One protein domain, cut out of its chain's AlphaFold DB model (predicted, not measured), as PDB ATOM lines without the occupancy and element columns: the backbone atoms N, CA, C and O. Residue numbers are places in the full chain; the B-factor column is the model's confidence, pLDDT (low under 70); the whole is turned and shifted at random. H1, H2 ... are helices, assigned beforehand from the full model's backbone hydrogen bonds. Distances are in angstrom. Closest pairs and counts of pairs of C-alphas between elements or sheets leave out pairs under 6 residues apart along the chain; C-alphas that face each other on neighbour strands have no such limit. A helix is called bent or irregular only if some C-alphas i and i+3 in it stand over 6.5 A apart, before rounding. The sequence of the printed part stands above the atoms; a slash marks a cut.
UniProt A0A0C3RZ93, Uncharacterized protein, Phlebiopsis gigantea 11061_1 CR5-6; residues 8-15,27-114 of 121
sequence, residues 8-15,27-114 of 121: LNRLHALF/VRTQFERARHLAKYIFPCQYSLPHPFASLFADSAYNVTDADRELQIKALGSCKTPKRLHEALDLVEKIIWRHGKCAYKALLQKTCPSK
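This is residues 8 to 15 and 27 to 114 of the 121 residues of an uncharacterized protein of Phlebiopsis gigantea 11061_1 CR5-6 (UniProt A0A0C3RZ93). Two helices, H2 and the long, kinked H6, cross nearly at right angles in the middle of a loose, open chain of helices. H7 sits at one far end, beyond the end of H6, and H4 with the loop after it sits at the other; of these end parts, residues 55 to 60 and 105 to 111 stick out, while H1, H3 and H5 lie nearer the crossing. The printed part has 96 residues with seven named helices, H1 to H7 in order along the chain, and no named strand; the class is all helix. It is loose, with a radius of gyration of the C-alphas of 16.3 A, and spans 47 by 36 by 23 A.

H1, residues 8 to 15, is close to but not clearly touching H2, residues 27 to 41; the closest C-alphas, of Phe 15 and Arg 33, are 7.8 A apart. H1 is likewise close to but not clearly touching H6, residues 82 to 100, with the C-alphas of Leu 8 and Ile 95 closest at 7.2 A. H2 touches residues 88 to 95 of H6, about perpendicular at 78 degrees, with the C-alphas of Ala 34 and Glu 92 closest at 5.0 A. H3, residues 43 to 46, is close to but not clearly touching H2, the C-alphas of Lys 39 and Tyr 46 being closest at 6.4 A. H5, residues 68 to 75, only just touches H2, at its residues 36 to 40, with 3 pairs of C-alphas within 8 A; the closest, of Lys 39 and Ile 72, are 7.0 A apart. H3 and H5 are near each other. H4, residues 51 to 56, and H7, residues 103 to 110, touch no helix. Each O i to N i+4 pair is within hydrogen-bond range in H1, H5 and H7, against 9 of 11 in H2, 11 of 15 in H6 and 0 of 2 in H4, which has 1 of 3 O i to N i+3 pairs within range; H3 is too short for an i+4 pair.

H1 begins at C-alpha 8, (14.754, 19.537, 97.432). H2 is 20.6 A long. H4 is only just irregular, with C-alphas 51 and 54 6.7 A apart. H6, 28.9 A long, begins at C-alpha 82, (8.572, 37.979, 111.044); it is irregular, with C-alphas 83 and 86 7.2 A apart, and has a kink of 31 degrees near residue 89. H7 ends at C-alpha 110, (5.284, 0.474, 98.478).

The C-alphas farthest apart, of Asp 58 and Lys 109, are 47.4 A apart. Residues 16 to 26 are not printed, and C-alphas 15 and 27 are 14.0 A apart across this cut. The link from H4 to H5 is long, with 11 residues. Mean pLDDT of the printed part is 80.9; residues 11 to 15 and 53 to 66 are under 70.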
ATOM      1  N   LEU A   8      13.795  19.767  96.356       74.81
ATOM      2  CA  LEU A   8      14.754  19.537  97.432       74.81
ATOM      3  C   LEU A   8      16.026  18.851  96.912       74.81
ATOM      4  O   LEU A   8      17.114  19.211  97.355       74.81
ATOM      5  N   ASN A   9      15.927  17.982  95.897       72.75
ATOM      6  CA  ASN A   9      17.100  17.427  95.206       72.75
ATOM      7  C   ASN A   9      17.859  18.493  94.394       72.75
ATOM      8  O   ASN A   9      19.091  18.527  94.424       72.75
ATOM      9  N   ARG A  10      17.148  19.393  93.693       70.25
ATOM     10  CA  ARG A  10      17.755  20.537  92.979       70.25
ATOM     11  C   ARG A  10      18.498  21.454  93.951       70.25
ATOM     12  O   ARG A  10      19.632  21.846  93.691       70.25
ATOM     13  N   LEU A  11      17.878  21.755  95.089       69.19
ATOM     14  CA  LEU A  11      18.477  22.556  96.151       69.19
ATOM     15  C   LEU A  11      19.678  21.853  96.785       69.19
ATOM     16  O   LEU A  11      20.711  22.482  96.986       69.19
ATOM     17  N   HIS A  12      19.596  20.545  97.029       66.19
ATOM     18  CA  HIS A  12      20.728  19.766  97.522       66.19
ATOM     19  C   HIS A  12      21.931  19.871  96.575       66.19
ATOM     20  O   HIS A  12      23.031  20.159  97.029       66.19
ATOM     21  N   ALA A  13      21.731  19.748  95.259       65.00
ATOM     22  CA  ALA A  13      22.803  19.919  94.275       65.00
ATOM     23  C   ALA A  13      23.429  21.330  94.300       65.00
ATOM     24  O   ALA A  13      24.649  21.453  94.210       65.00
ATOM     25  N   LEU A  14      22.623  22.383  94.490       62.25
ATOM     26  CA  LEU A  14      23.116  23.759  94.660       62.25
ATOM     27  C   LEU A  14      23.929  23.938  95.952       62.25
ATOM     28  O   LEU A  14      24.824  24.777  96.018       62.25
ATOM     29  N   PHE A  15      23.630  23.145  96.979       61.41
ATOM     30  CA  PHE A  15      24.269  23.215  98.288       61.41
ATOM     31  C   PHE A  15      25.438  22.238  98.481       61.41
ATOM     32  O   PHE A  15      26.183  22.386  99.452       61.41
ATOM     33  N   VAL A  27      25.480  26.030 111.642       76.94
ATOM     34  CA  VAL A  27      24.106  26.462 111.926       76.94
ATOM     35  C   VAL A  27      23.729  27.602 110.980       76.94
ATOM     36  O   VAL A  27      22.617  27.638 110.450       76.94
ATOM     37  N   ARG A  28      24.677  28.491 110.665       80.44
ATOM     38  CA  ARG A  28      24.453  29.607 109.747       80.44
ATOM     39  C   ARG A  28      24.108  29.123 108.340       80.44
ATOM     40  O   ARG A  28      23.109  29.574 107.779       80.44
ATOM     41  N   THR A  29      24.862  28.166 107.801       81.44
ATOM     42  CA  THR A  29      24.599  27.582 106.478       81.44
ATOM     43  C   THR A  29      23.267  26.829 106.440       81.44
ATOM     44  O   THR A  29      22.545  26.902 105.447       81.44
ATOM     45  N   GLN A  30      22.877  26.146 107.518       80.12
ATOM     46  CA  GLN A  30      21.563  25.492 107.600       80.12
ATOM     47  C   GLN A  30      20.421  26.504 107.528       80.12
ATOM     48  O   GLN A  30      19.508  26.355 106.714       80.12
ATOM     49  N   PHE A  31      20.506  27.583 108.308       85.62
ATOM     50  CA  PHE A  31      19.506  28.647 108.266       85.62
ATOM     51  C   PHE A  31      19.512  29.415 106.939       85.62
ATOM     52  O   PHE A  31      18.478  29.938 106.530       85.62
ATOM     53  N   GLU A  32      20.635  29.506 106.228       88.00
ATOM     54  CA  GLU A  32      20.674  30.031 104.854       88.00
ATOM     55  C   GLU A  32      19.888  29.145 103.888       88.00
ATOM     56  O   GLU A  32      19.025  29.648 103.165       88.00
ATOM     57  N   ARG A  33      20.106  27.828 103.937       87.75
ATOM     58  CA  ARG A  33      19.364  26.855 103.121       87.75
ATOM     59  C   ARG A  33      17.872  26.875 103.442       87.75
ATOM     60  O   ARG A  33      17.053  26.897 102.525       87.75
ATOM     61  N   ALA A  34      17.517  26.942 104.726       91.25
ATOM     62  CA  ALA A  34      16.131  27.045 105.172       91.25
ATOM     63  C   ALA A  34      15.472  28.345 104.689       91.25
ATOM     64  O   ALA A  34      14.363  28.314 104.161       91.25
ATOM     65  N   ARG A  35      16.170  29.486 104.784       92.75
ATOM     66  CA  ARG A  35      15.685  30.772 104.250       92.75
ATOM     67  C   ARG A  35      15.516  30.746 102.736       92.75
ATOM     68  O   ARG A  35      14.565  31.333 102.229       92.75
ATOM     69  N   HIS A  36      16.410  30.077 102.014       91.69
ATOM     70  CA  HIS A  36      16.296  29.923 100.564       91.69
ATOM     71  C   HIS A  36      15.092  29.055 100.190       91.69
ATOM     72  O   HIS A  36      14.256  29.478  99.396       91.69
ATOM     73  N   LEU A  37      14.931  27.892 100.829       91.31
ATOM     74  CA  LEU A  37      13.772  27.016 100.630       91.31
ATOM     75  C   LEU A  37      12.453  27.693 101.043       91.31
ATOM     76  O   LEU A  37      11.433  27.516 100.381       91.31
ATOM     77  N   ALA A  38      12.453  28.537 102.076       93.12
ATOM     78  CA  ALA A  38      11.265  29.287 102.477       93.12
ATOM     79  C   ALA A  38      10.733  30.201 101.357       93.12
ATOM     80  O   ALA A  38       9.523  30.389 101.257       93.12
ATOM     81  N   LYS A  39      11.596  30.705 100.464       91.69
ATOM     82  CA  LYS A  39      11.180  31.484  99.281       91.69
ATOM     83  C   LYS A  39      10.485  30.626  98.214       91.69
ATOM     84  O   LYS A  39       9.676  31.134  97.439       91.69
ATOM     85  N   TYR A  40      10.763  29.322  98.182       89.12
ATOM     86  CA  TYR A  40      10.028  28.369  97.346       89.12
ATOM     87  C   TYR A  40       8.643  28.069  97.922       89.12
ATOM     88  O   TYR A  40       7.663  28.116  97.180       89.12
ATOM     89  N   ILE A  41       8.572  27.796  99.230       90.50
ATOM     90  CA  ILE A  41       7.345  27.374  99.925       90.50
ATOM     91  C   ILE A  41       6.375  28.550 100.121       90.50
ATOM     92  O   ILE A  41       5.168  28.396  99.949       90.50
ATOM     93  N   PHE A  42       6.892  29.738 100.446       91.81
ATOM     94  CA  PHE A  42       6.098  30.916 100.810       91.81
ATOM     95  C   PHE A  42       6.356  32.124  99.892       91.81
ATOM     96  O   PHE A  42       6.648  33.212 100.394       91.81
ATOM     97  N   PRO A  43       6.223  31.997  98.556       89.69
ATOM     98  CA  PRO A  43       6.591  33.061  97.620       89.69
ATOM     99  C   PRO A  43       5.901  34.393  97.918       89.69
ATOM    100  O   PRO A  43       6.564  35.425  97.975       89.69
ATOM    101  N   CYS A  44       4.600  34.367  98.224       88.94
ATOM    102  CA  CYS A  44       3.819  35.573  98.507       88.94
ATOM    103  C   CYS A  44       4.372  36.383  99.690       88.94
ATOM    104  O   CYS A  44       4.191  37.590  99.747       88.94
ATOM    105  N   GLN A  45       5.051  35.735 100.643       92.19
ATOM    106  CA  GLN A  45       5.624  36.421 101.810       92.19
ATOM    107  C   GLN A  45       6.908  37.160 101.521       92.19
ATOM    108  O   GLN A  45       7.270  38.080 102.248       92.19
ATOM    109  N   TYR A  46       7.568  36.756 100.451       91.19
ATOM    110  CA  TYR A  46       8.748  37.411  99.929       91.19
ATOM    111  C   TYR A  46       8.407  38.300  98.731       91.19
ATOM    112  O   TYR A  46       9.314  38.715  98.018       91.19
ATOM    113  N   SER A  47       7.115  38.565  98.491       88.56
ATOM    114  CA  SER A  47       6.622  39.300  97.321       88.56
ATOM    115  C   SER A  47       7.093  38.700  95.990       88.56
ATOM    116  O   SER A  47       7.288  39.413  95.009       88.56
ATOM    117  N   LEU A  48       7.297  37.379  95.955       87.31
ATOM    118  CA  LEU A  48       7.646  36.649  94.742       87.31
ATOM    119  C   LEU A  48       6.383  36.282  93.946       87.31
ATOM    120  O   LEU A  48       5.340  36.008  94.552       87.31
ATOM    121  N   PRO A  49       6.481  36.194  92.603       83.56
ATOM    122  CA  PRO A  49       5.389  35.725  91.761       83.56
ATOM    123  C   PRO A  49       4.879  34.351  92.203       83.56
ATOM    124  O   PRO A  49       5.654  33.438  92.518       83.56
ATOM    125  N   HIS A  50       3.559  34.185  92.205       78.12
ATOM    126  CA  HIS A  50       2.910  32.936  92.585       78.12
ATOM    127  C   HIS A  50       1.860  32.515  91.550       78.12
ATOM    128  O   HIS A  50       1.265  33.378  90.907       78.12
ATOM    129  N   PRO A  51       1.586  31.203  91.409       70.31
ATOM    130  CA  PRO A  51       0.657  30.682  90.399       70.31
ATOM    131  C   PRO A  51      -0.741  31.303  90.462       70.31
ATOM    132  O   PRO A  51      -1.378  31.501  89.441       70.31
ATOM    133  N   PHE A  52      -1.196  31.660  91.666       71.06
ATOM    134  CA  PHE A  52      -2.517  32.254  91.888       71.06
ATOM    135  C   PHE A  52      -2.582  33.772  91.648       71.06
ATOM    136  O   PHE A  52      -3.633  34.366  91.864       71.06
ATOM    137  N   ALA A  53      -1.485  34.421  91.246       65.12
ATOM    138  CA  ALA A  53      -1.477  35.861  90.975       65.12
ATOM    139  C   ALA A  53      -2.242  36.199  89.684       65.12
ATOM    140  O   ALA A  53      -2.831  37.270  89.582       65.12
ATOM    141  N   SER A  54      -2.287  35.262  88.729       60.38
ATOM    142  CA  SER A  54      -3.009  35.411  87.459       60.38
ATOM    143  C   SER A  54      -4.528  35.479  87.615       60.38
ATOM    144  O   SER A  54      -5.198  35.975  86.722       60.38
ATOM    145  N   LEU A  55      -5.083  35.034  88.749       59.53
ATOM    146  CA  LEU A  55      -6.523  35.134  89.024       59.53
ATOM    147  C   LEU A  55      -6.992  36.584  89.213       59.53
ATOM    148  O   LEU A  55      -8.190  36.845  89.174       59.53
ATOM    149  N   PHE A  56      -6.058  37.513  89.423       59.19
ATOM    150  CA  PHE A  56      -6.331  38.926  89.687       59.19
ATOM    151  C   PHE A  56      -5.723  39.863  88.632       59.19
ATOM    152  O   PHE A  56      -5.745  41.077  88.821       59.19
ATOM    153  N   ALA A  57      -5.159  39.323  87.549       57.28
ATOM    154  CA  ALA A  57      -4.530  40.101  86.487       57.28
ATOM    155  C   ALA A  57      -5.084  39.681  85.118       57.28
ATOM    156  O   ALA A  57      -5.021  38.507  84.765       57.28
ATOM    157  N   ASP A  58      -5.551  40.648  84.322       55.62
ATOM    158  CA  ASP A  58      -6.110  40.430  82.971       55.62
ATOM    159  C   ASP A  58      -5.088  39.899  81.949       55.62
ATOM    160  O   ASP A  58      -5.435  39.500  80.837       55.62
ATOM    161  N   SER A  59      -3.801  39.878  82.303       53.28
ATOM    162  CA  SER A  59      -2.770  39.245  81.489       53.28
ATOM    163  C   SER A  59      -2.704  37.755  81.799       53.28
ATOM    164  O   SER A  59      -2.537  37.385  82.963       53.28
ATOM    165  N   ALA A  60      -2.726  36.916  80.759       52.62
ATOM    166  CA  ALA A  60      -2.364  35.504  80.819       52.62
ATOM    167  C   ALA A  60      -0.923  35.359  81.337       52.62
ATOM    168  O   ALA A  60       0.035  35.240  80.571       52.62
ATOM    169  N   TYR A  61      -0.754  35.441  82.656       52.34
ATOM    170  CA  TYR A  61       0.521  35.249  83.312       52.34
ATOM    171  C   TYR A  61       0.809  33.758  83.203       52.34
ATOM    172  O   TYR A  61       0.386  32.947  84.027       52.34
ATOM    173  N   ASN A  62       1.496  33.400  82.123       51.66
ATOM    174  CA  ASN A  62       2.106  32.103  81.948       51.66
ATOM    175  C   ASN A  62       3.196  31.990  83.021       51.66
ATOM    176  O   ASN A  62       4.372  32.231  82.760       51.66
ATOM    177  N   VAL A  63       2.817  31.610  84.249       51.19
ATOM    178  CA  VAL A  63       3.737  30.958  85.191       51.19
ATOM    179  C   VAL A  63       4.042  29.574  84.609       51.19
ATOM    180  O   VAL A  63       3.755  28.543  85.207       51.19
ATOM    181  N   THR A  64       4.577  29.517  83.391       51.75
ATOM    182  CA  THR A  64       5.245  28.335  82.870       51.75
ATOM    183  C   THR A  64       6.552  28.252  83.621       51.75
ATOM    184  O   THR A  64       7.555  28.737  83.117       51.75
ATOM    185  N   ASP A  65       6.498  27.774  84.865       51.94
ATOM    186  CA  ASP A  65       7.655  27.364  85.663       51.94
ATOM    187  C   ASP A  65       8.871  28.301  85.516       51.94
ATOM    188  O   ASP A  65      10.009  27.853  85.399       51.94
ATOM    189  N   ALA A  66       8.624  29.618  85.421       53.88
ATOM    190  CA  ALA A  66       9.674  30.595  85.184       53.88
ATOM    191  C   ALA A  66      10.651  30.428  86.341       53.88
ATOM    192  O   ALA A  66      10.219  30.571  87.487       53.88
ATOM    193  N   ASP A  67      11.898  30.042  86.035       72.56
ATOM    194  CA  ASP A  67      12.812  29.413  86.990       72.56
ATOM    195  C   ASP A  67      12.737  30.120  88.345       72.56
ATOM    196  O   ASP A  67      13.227  31.238  88.512       72.56
ATOM    197  N   ARG A  68      12.081  29.487  89.328       80.69
ATOM    198  CA  ARG A  68      11.882  30.090  90.655       80.69
ATOM    199  C   ARG A  68      13.221  30.501  91.268       80.69
ATOM    200  O   ARG A  68      13.305  31.506  91.967       80.69
ATOM    201  N   GLU A  69      14.280  29.776  90.932       84.88
ATOM    202  CA  GLU A  69      15.651  30.112  91.289       84.88
ATOM    203  C   GLU A  69      16.126  31.441  90.679       84.88
ATOM    204  O   GLU A  69      16.787  32.220  91.359       84.88
ATOM    205  N   LEU A  70      15.765  31.744  89.430       84.50
ATOM    206  CA  LEU A  70      16.062  33.027  88.787       84.50
ATOM    207  C   LEU A  70      15.332  34.176  89.490       84.50
ATOM    208  O   LEU A  70      15.936  35.210  89.762       84.50
ATOM    209  N   GLN A  71      14.063  33.976  89.853       86.00
ATOM    210  CA  GLN A  71      13.283  34.965  90.607       86.00
ATOM    211  C   GLN A  71      13.878  35.210  92.001       86.00
ATOM    212  O   GLN A  71      14.000  36.352  92.437       86.00
ATOM    213  N   ILE A  72      14.295  34.146  92.695       88.50
ATOM    214  CA  ILE A  72      14.941  34.242  94.010       88.50
ATOM    215  C   ILE A  72      16.297  34.949  93.913       88.50
ATOM    216  O   ILE A  72      16.622  35.753  94.788       88.50
ATOM    217  N   LYS A  73      17.073  34.683  92.856       87.88
ATOM    218  CA  LYS A  73      18.331  35.386  92.578       87.88
ATOM    219  C   LYS A  73      18.096  36.867  92.287       87.88
ATOM    220  O   LYS A  73      18.804  37.695  92.848       87.88
ATOM    221  N   ALA A  74      17.085  37.197  91.481       88.88
ATOM    222  CA  ALA A  74      16.715  38.576  91.161       88.88
ATOM    223  C   ALA A  74      16.217  39.358  92.389       88.88
ATOM    224  O   ALA A  74      16.533  40.535  92.529       88.88
ATOM    225  N   LEU A  75      15.496  38.701  93.308       89.56
ATOM    226  CA  LEU A  75      15.104  39.283  94.599       89.56
ATOM    227  C   LEU A  75      16.324  39.646  95.465       89.56
ATOM    228  O   LEU A  75      16.265  40.576  96.266       89.56
ATOM    229  N   GLY A  76      17.422  38.900  95.326       88.00
ATOM    230  CA  GLY A  76      18.654  39.127  96.067       88.00
ATOM    231  C   GLY A  76      18.520  38.888  97.577       88.00
ATOM    232  O   GLY A  76      17.775  38.015  98.051       88.00
ATOM    233  N   SER A  77      19.304  39.646  98.347       86.69
ATOM    234  CA  SER A  77      19.283  39.590  99.810       86.69
ATOM    235  C   SER A  77      18.035  40.285 100.347       86.69
ATOM    236  O   SER A  77      17.828  41.476 100.132       86.69
ATOM    237  N   CYS A  78      17.210  39.544 101.081       89.56
ATOM    238  CA  CYS A  78      15.999  40.060 101.701       89.56
ATOM    239  C   CYS A  78      15.878  39.542 103.137       89.56
ATOM    240  O   CYS A  78      16.308  38.430 103.458       89.56
ATOM    241  N   LYS A  79      15.258  40.337 104.015       92.19
ATOM    242  CA  LYS A  79      14.967  39.902 105.387       92.19
ATOM    243  C   LYS A  79      13.894  38.816 105.379       92.19
ATOM    244  O   LYS A  79      12.964  38.863 104.579       92.19
ATOM    245  N   THR A  80      13.994  37.871 106.310       93.44
ATOM    246  CA  THR A  80      12.911  36.914 106.563       93.44
ATOM    247  C   THR A  80      11.727  37.648 107.206       93.44
ATOM    248  O   THR A  80      11.915  38.256 108.268       93.44
ATOM    249  N   PRO A  81      10.514  37.578 106.626       94.81
ATOM    250  CA  PRO A  81       9.303  38.114 107.241       94.81
ATOM    251  C   PRO A  81       9.084  37.537 108.644       94.81
ATOM    252  O   PRO A  81       9.217  36.331 108.833       94.81
ATOM    253  N   LYS A  82       8.711  38.377 109.622       94.75
ATOM    254  CA  LYS A  82       8.572  37.979 111.044       94.75
ATOM    255  C   LYS A  82       7.694  36.738 111.235       94.75
ATOM    256  O   LYS A  82       8.077  35.801 111.917       94.75
ATOM    257  N   ARG A  83       6.556  36.698 110.540       93.94
ATOM    258  CA  ARG A  83       5.605  35.572 110.527       93.94
ATOM    259  C   ARG A  83       6.175  34.232 110.051       93.94
ATOM    260  O   ARG A  83       5.518  33.215 110.210       93.94
ATOM    261  N   LEU A  84       7.333  34.229 109.391       94.69
ATOM    262  CA  LEU A  84       7.987  33.009 108.923       94.69
ATOM    263  C   LEU A  84       9.121  32.553 109.842       94.69
ATOM    264  O   LEU A  84       9.701  31.511 109.566       94.69
ATOM    265  N   HIS A  85       9.452  33.289 110.909       91.94
ATOM    266  CA  HIS A  85      10.570  32.930 111.792       91.94
ATOM    267  C   HIS A  85      10.375  31.544 112.408       91.94
ATOM    268  O   HIS A  85      11.240  30.694 112.238       91.94
ATOM    269  N   GLU A  86       9.207  31.273 112.990       91.88
ATOM    270  CA  GLU A  86       8.877  29.955 113.559       91.88
ATOM    271  C   GLU A  86       8.809  28.849 112.494       91.88
ATOM    272  O   GLU A  86       9.132  27.689 112.748       91.88
ATOM    273  N   ALA A  87       8.423  29.201 111.264       94.00
ATOM    274  CA  ALA A  87       8.370  28.249 110.165       94.00
ATOM    275  C   ALA A  87       9.771  27.832 109.688       94.00
ATOM    276  O   ALA A  87       9.915  26.724 109.174       94.00
ATOM    277  N   LEU A  88      10.805  28.668 109.856       92.75
ATOM    278  CA  LEU A  88      12.162  28.336 109.410       92.75
ATOM    279  C   LEU A  88      12.716  27.092 110.107       92.75
ATOM    280  O   LEU A  88      13.337  26.272 109.435       92.75
ATOM    281  N   ASP A  89      12.422  26.904 111.392       91.75
ATOM    282  CA  ASP A  89      12.850  25.717 112.142       91.75
ATOM    283  C   ASP A  89      12.191  24.438 111.604       91.75
ATOM    284  O   ASP A  89      12.777  23.356 111.603       91.75
ATOM    285  N   LEU A  90      10.951  24.538 111.119       94.50
ATOM    286  CA  LEU A  90      10.266  23.417 110.475       94.50
ATOM    287  C   LEU A  90      10.831  23.149 109.077       94.50
ATOM    288  O   LEU A  90      10.989  21.992 108.688       94.50
ATOM    289  N   VAL A  91      11.153  24.205 108.330       92.88
ATOM    290  CA  VAL A  91      11.749  24.108 106.993       92.88
ATOM    291  C   VAL A  91      13.149  23.491 107.059       92.88
ATOM    292  O   VAL A  91      13.479  22.638 106.238       92.88
ATOM    293  N   GLU A  92      13.949  23.851 108.060       90.19
ATOM    294  CA  GLU A  92      15.245  23.226 108.341       90.19
ATOM    295  C   GLU A  92      15.087  21.716 108.591       90.19
ATOM    296  O   GLU A  92      15.702  20.904 107.892       90.19
ATOM    297  N   LYS A  93      14.143  21.322 109.456       90.00
ATOM    298  CA  LYS A  93      13.818  19.906 109.697       90.00
ATOM    299  C   LYS A  93      13.373  19.176 108.431       90.00
ATOM    300  O   LYS A  93      13.685  17.995 108.282       90.00
ATOM    301  N   ILE A  94      12.648  19.832 107.520       89.94
ATOM    302  CA  ILE A  94      12.264  19.244 106.225       89.94
ATOM    303  C   ILE A  94      13.511  18.933 105.394       89.94
ATOM    304  O   ILE A  94      13.624  17.816 104.890       89.94
ATOM    305  N   ILE A  95      14.458  19.871 105.294       86.50
ATOM    306  CA  ILE A  95      15.723  19.667 104.567       86.50
ATOM    307  C   ILE A  95      16.492  18.488 105.171       86.50
ATOM    308  O   ILE A  95      16.922  17.589 104.443       86.50
ATOM    309  N   TRP A  96      16.618  18.451 106.499       84.25
ATOM    310  CA  TRP A  96      17.318  17.372 107.193       84.25
ATOM    311  C   TRP A  96      16.658  16.006 106.955       84.25
ATOM    312  O   TRP A  96      17.324  15.045 106.560       84.25
ATOM    313  N   ARG A  97      15.332  15.915 107.126       86.56
ATOM    314  CA  ARG A  97      14.574  14.670 106.912       86.56
ATOM    315  C   ARG A  97      14.642  14.207 105.465       86.56
ATOM    316  O   ARG A  97      14.757  13.009 105.230       86.56
ATOM    317  N   HIS A  98      14.598  15.135 104.512       86.94
ATOM    318  CA  HIS A  98      14.736  14.827 103.094       86.94
ATOM    319  C   HIS A  98      16.085  14.164 102.799       86.94
ATOM    320  O   HIS A  98      16.110  13.088 102.205       86.94
ATOM    321  N   GLY A  99      17.190  14.727 103.303       82.06
ATOM    322  CA  GLY A  99      18.527  14.143 103.134       82.06
ATOM    323  C   GLY A  99      18.704  12.773 103.803       82.06
ATOM    324  O   GLY A  99      19.535  11.975 103.375       82.06
ATOM    325  N   LYS A 100      17.913  12.469 104.840       84.31
ATOM    326  CA  LYS A 100      17.898  11.160 105.519       84.31
ATOM    327  C   LYS A 100      16.859  10.185 104.959       84.31
ATOM    328  O   LYS A 100      16.828   9.028 105.377       84.31
ATOM    329  N   CYS A 101      16.006  10.619 104.036       84.62
ATOM    330  CA  CYS A 101      14.921   9.796 103.528       84.62
ATOM    331  C   CYS A 101      15.456   8.719 102.575       84.62
ATOM    332  O   CYS A 101      15.991   9.002 101.502       84.62
ATOM    333  N   ALA A 102      15.260   7.450 102.938       85.69
ATOM    334  CA  ALA A 102      15.632   6.308 102.111       85.69
ATOM    335  C   ALA A 102      14.604   6.068 100.986       85.69
ATOM    336  O   ALA A 102      13.942   5.030 100.946       85.69
ATOM    337  N   TYR A 103      14.476   7.017 100.051       85.06
ATOM    338  CA  TYR A 103      13.468   6.990  98.979       85.06
ATOM    339  C   TYR A 103      13.443   5.676  98.185       85.06
ATOM    340  O   TYR A 103      12.369   5.192  97.838       85.06
ATOM    341  N   LYS A 104      14.607   5.057  97.934       83.38
ATOM    342  CA  LYS A 104      14.692   3.753  97.250       83.38
ATOM    343  C   LYS A 104      14.055   2.622  98.063       83.38
ATOM    344  O   LYS A 104      13.291   1.844  97.503       83.38
ATOM    345  N   ALA A 105      14.348   2.547  99.361       87.12
ATOM    346  CA  ALA A 105      13.783   1.529 100.246       87.12
ATOM    347  C   ALA A 105      12.272   1.736 100.436       87.12
ATOM    348  O   ALA A 105      11.504   0.777 100.410       87.12
ATOM    349  N   LEU A 106      11.835   2.997 100.552       88.44
ATOM    350  CA  LEU A 106      10.415   3.341 100.600       88.44
ATOM    351  C   LEU A 106       9.697   2.895  99.319       88.44
ATOM    352  O   LEU A 106       8.681   2.212  99.404       88.44
ATOM    353  N   LEU A 107      10.263   3.208  98.148       86.44
ATOM    354  CA  LEU A 107       9.720   2.794  96.854       86.44
ATOM    355  C   LEU A 107       9.667   1.266  96.716       86.44
ATOM    356  O   LEU A 107       8.661   0.742  96.253       86.44
ATOM    357  N   GLN A 108      10.713   0.552  97.141       87.44
ATOM    358  CA  GLN A 108      10.715  -0.915  97.155       87.44
ATOM    359  C   GLN A 108       9.589  -1.480  98.020       87.44
ATOM    360  O   GLN A 108       8.941  -2.434  97.609       87.44
ATOM    361  N   LYS A 109       9.327  -0.888  99.190       89.81
ATOM    362  CA  LYS A 109       8.268  -1.340 100.098       89.81
ATOM    363  C   LYS A 109       6.865  -1.090  99.539       89.81
ATOM    364  O   LYS A 109       5.985  -1.923  99.730       89.81
ATOM    365  N   THR A 110       6.633   0.055  98.897       90.81
ATOM    366  CA  THR A 110       5.284   0.474  98.478       90.81
ATOM    367  C   THR A 110       4.948   0.107  97.036       90.81
ATOM    368  O   THR A 110       3.780  -0.093  96.718       90.81
ATOM    369  N   CYS A 111       5.940   0.036  96.148       86.50
ATOM    370  CA  CYS A 111       5.748  -0.288  94.737       86.50
ATOM    371  C   CYS A 111       6.963  -1.047  94.158       86.50
ATOM    372  O   CYS A 111       7.718  -0.495  93.348       86.50
ATOM    373  N   PRO A 112       7.149  -2.329  94.533       80.75
ATOM    374  CA  PRO A 112       8.293  -3.128  94.090       80.75
ATOM    375  C   PRO A 112       8.408  -3.220  92.562       80.75
ATOM    376  O   PRO A 112       9.507  -3.188  92.021       80.75
ATOM    377  N   SER A 113       7.275  -3.251  91.849       76.94
ATOM    378  CA  SER A 113       7.209  -3.360  90.382       76.94
ATOM    379  C   SER A 113       7.799  -2.165  89.625       76.94
ATOM    380  O   SER A 113       8.078  -2.266  88.432       76.94
ATOM    381  N   LYS A 114       7.989  -1.019  90.291       70.06
ATOM    382  CA  LYS A 114       8.611   0.184  89.713       70.06
ATOM    383  C   LYS A 114      10.091   0.321  90.053       70.06
ATOM    384  O   LYS A 114      10.754   1.240  89.565       70.06
TER     385      LYS A 114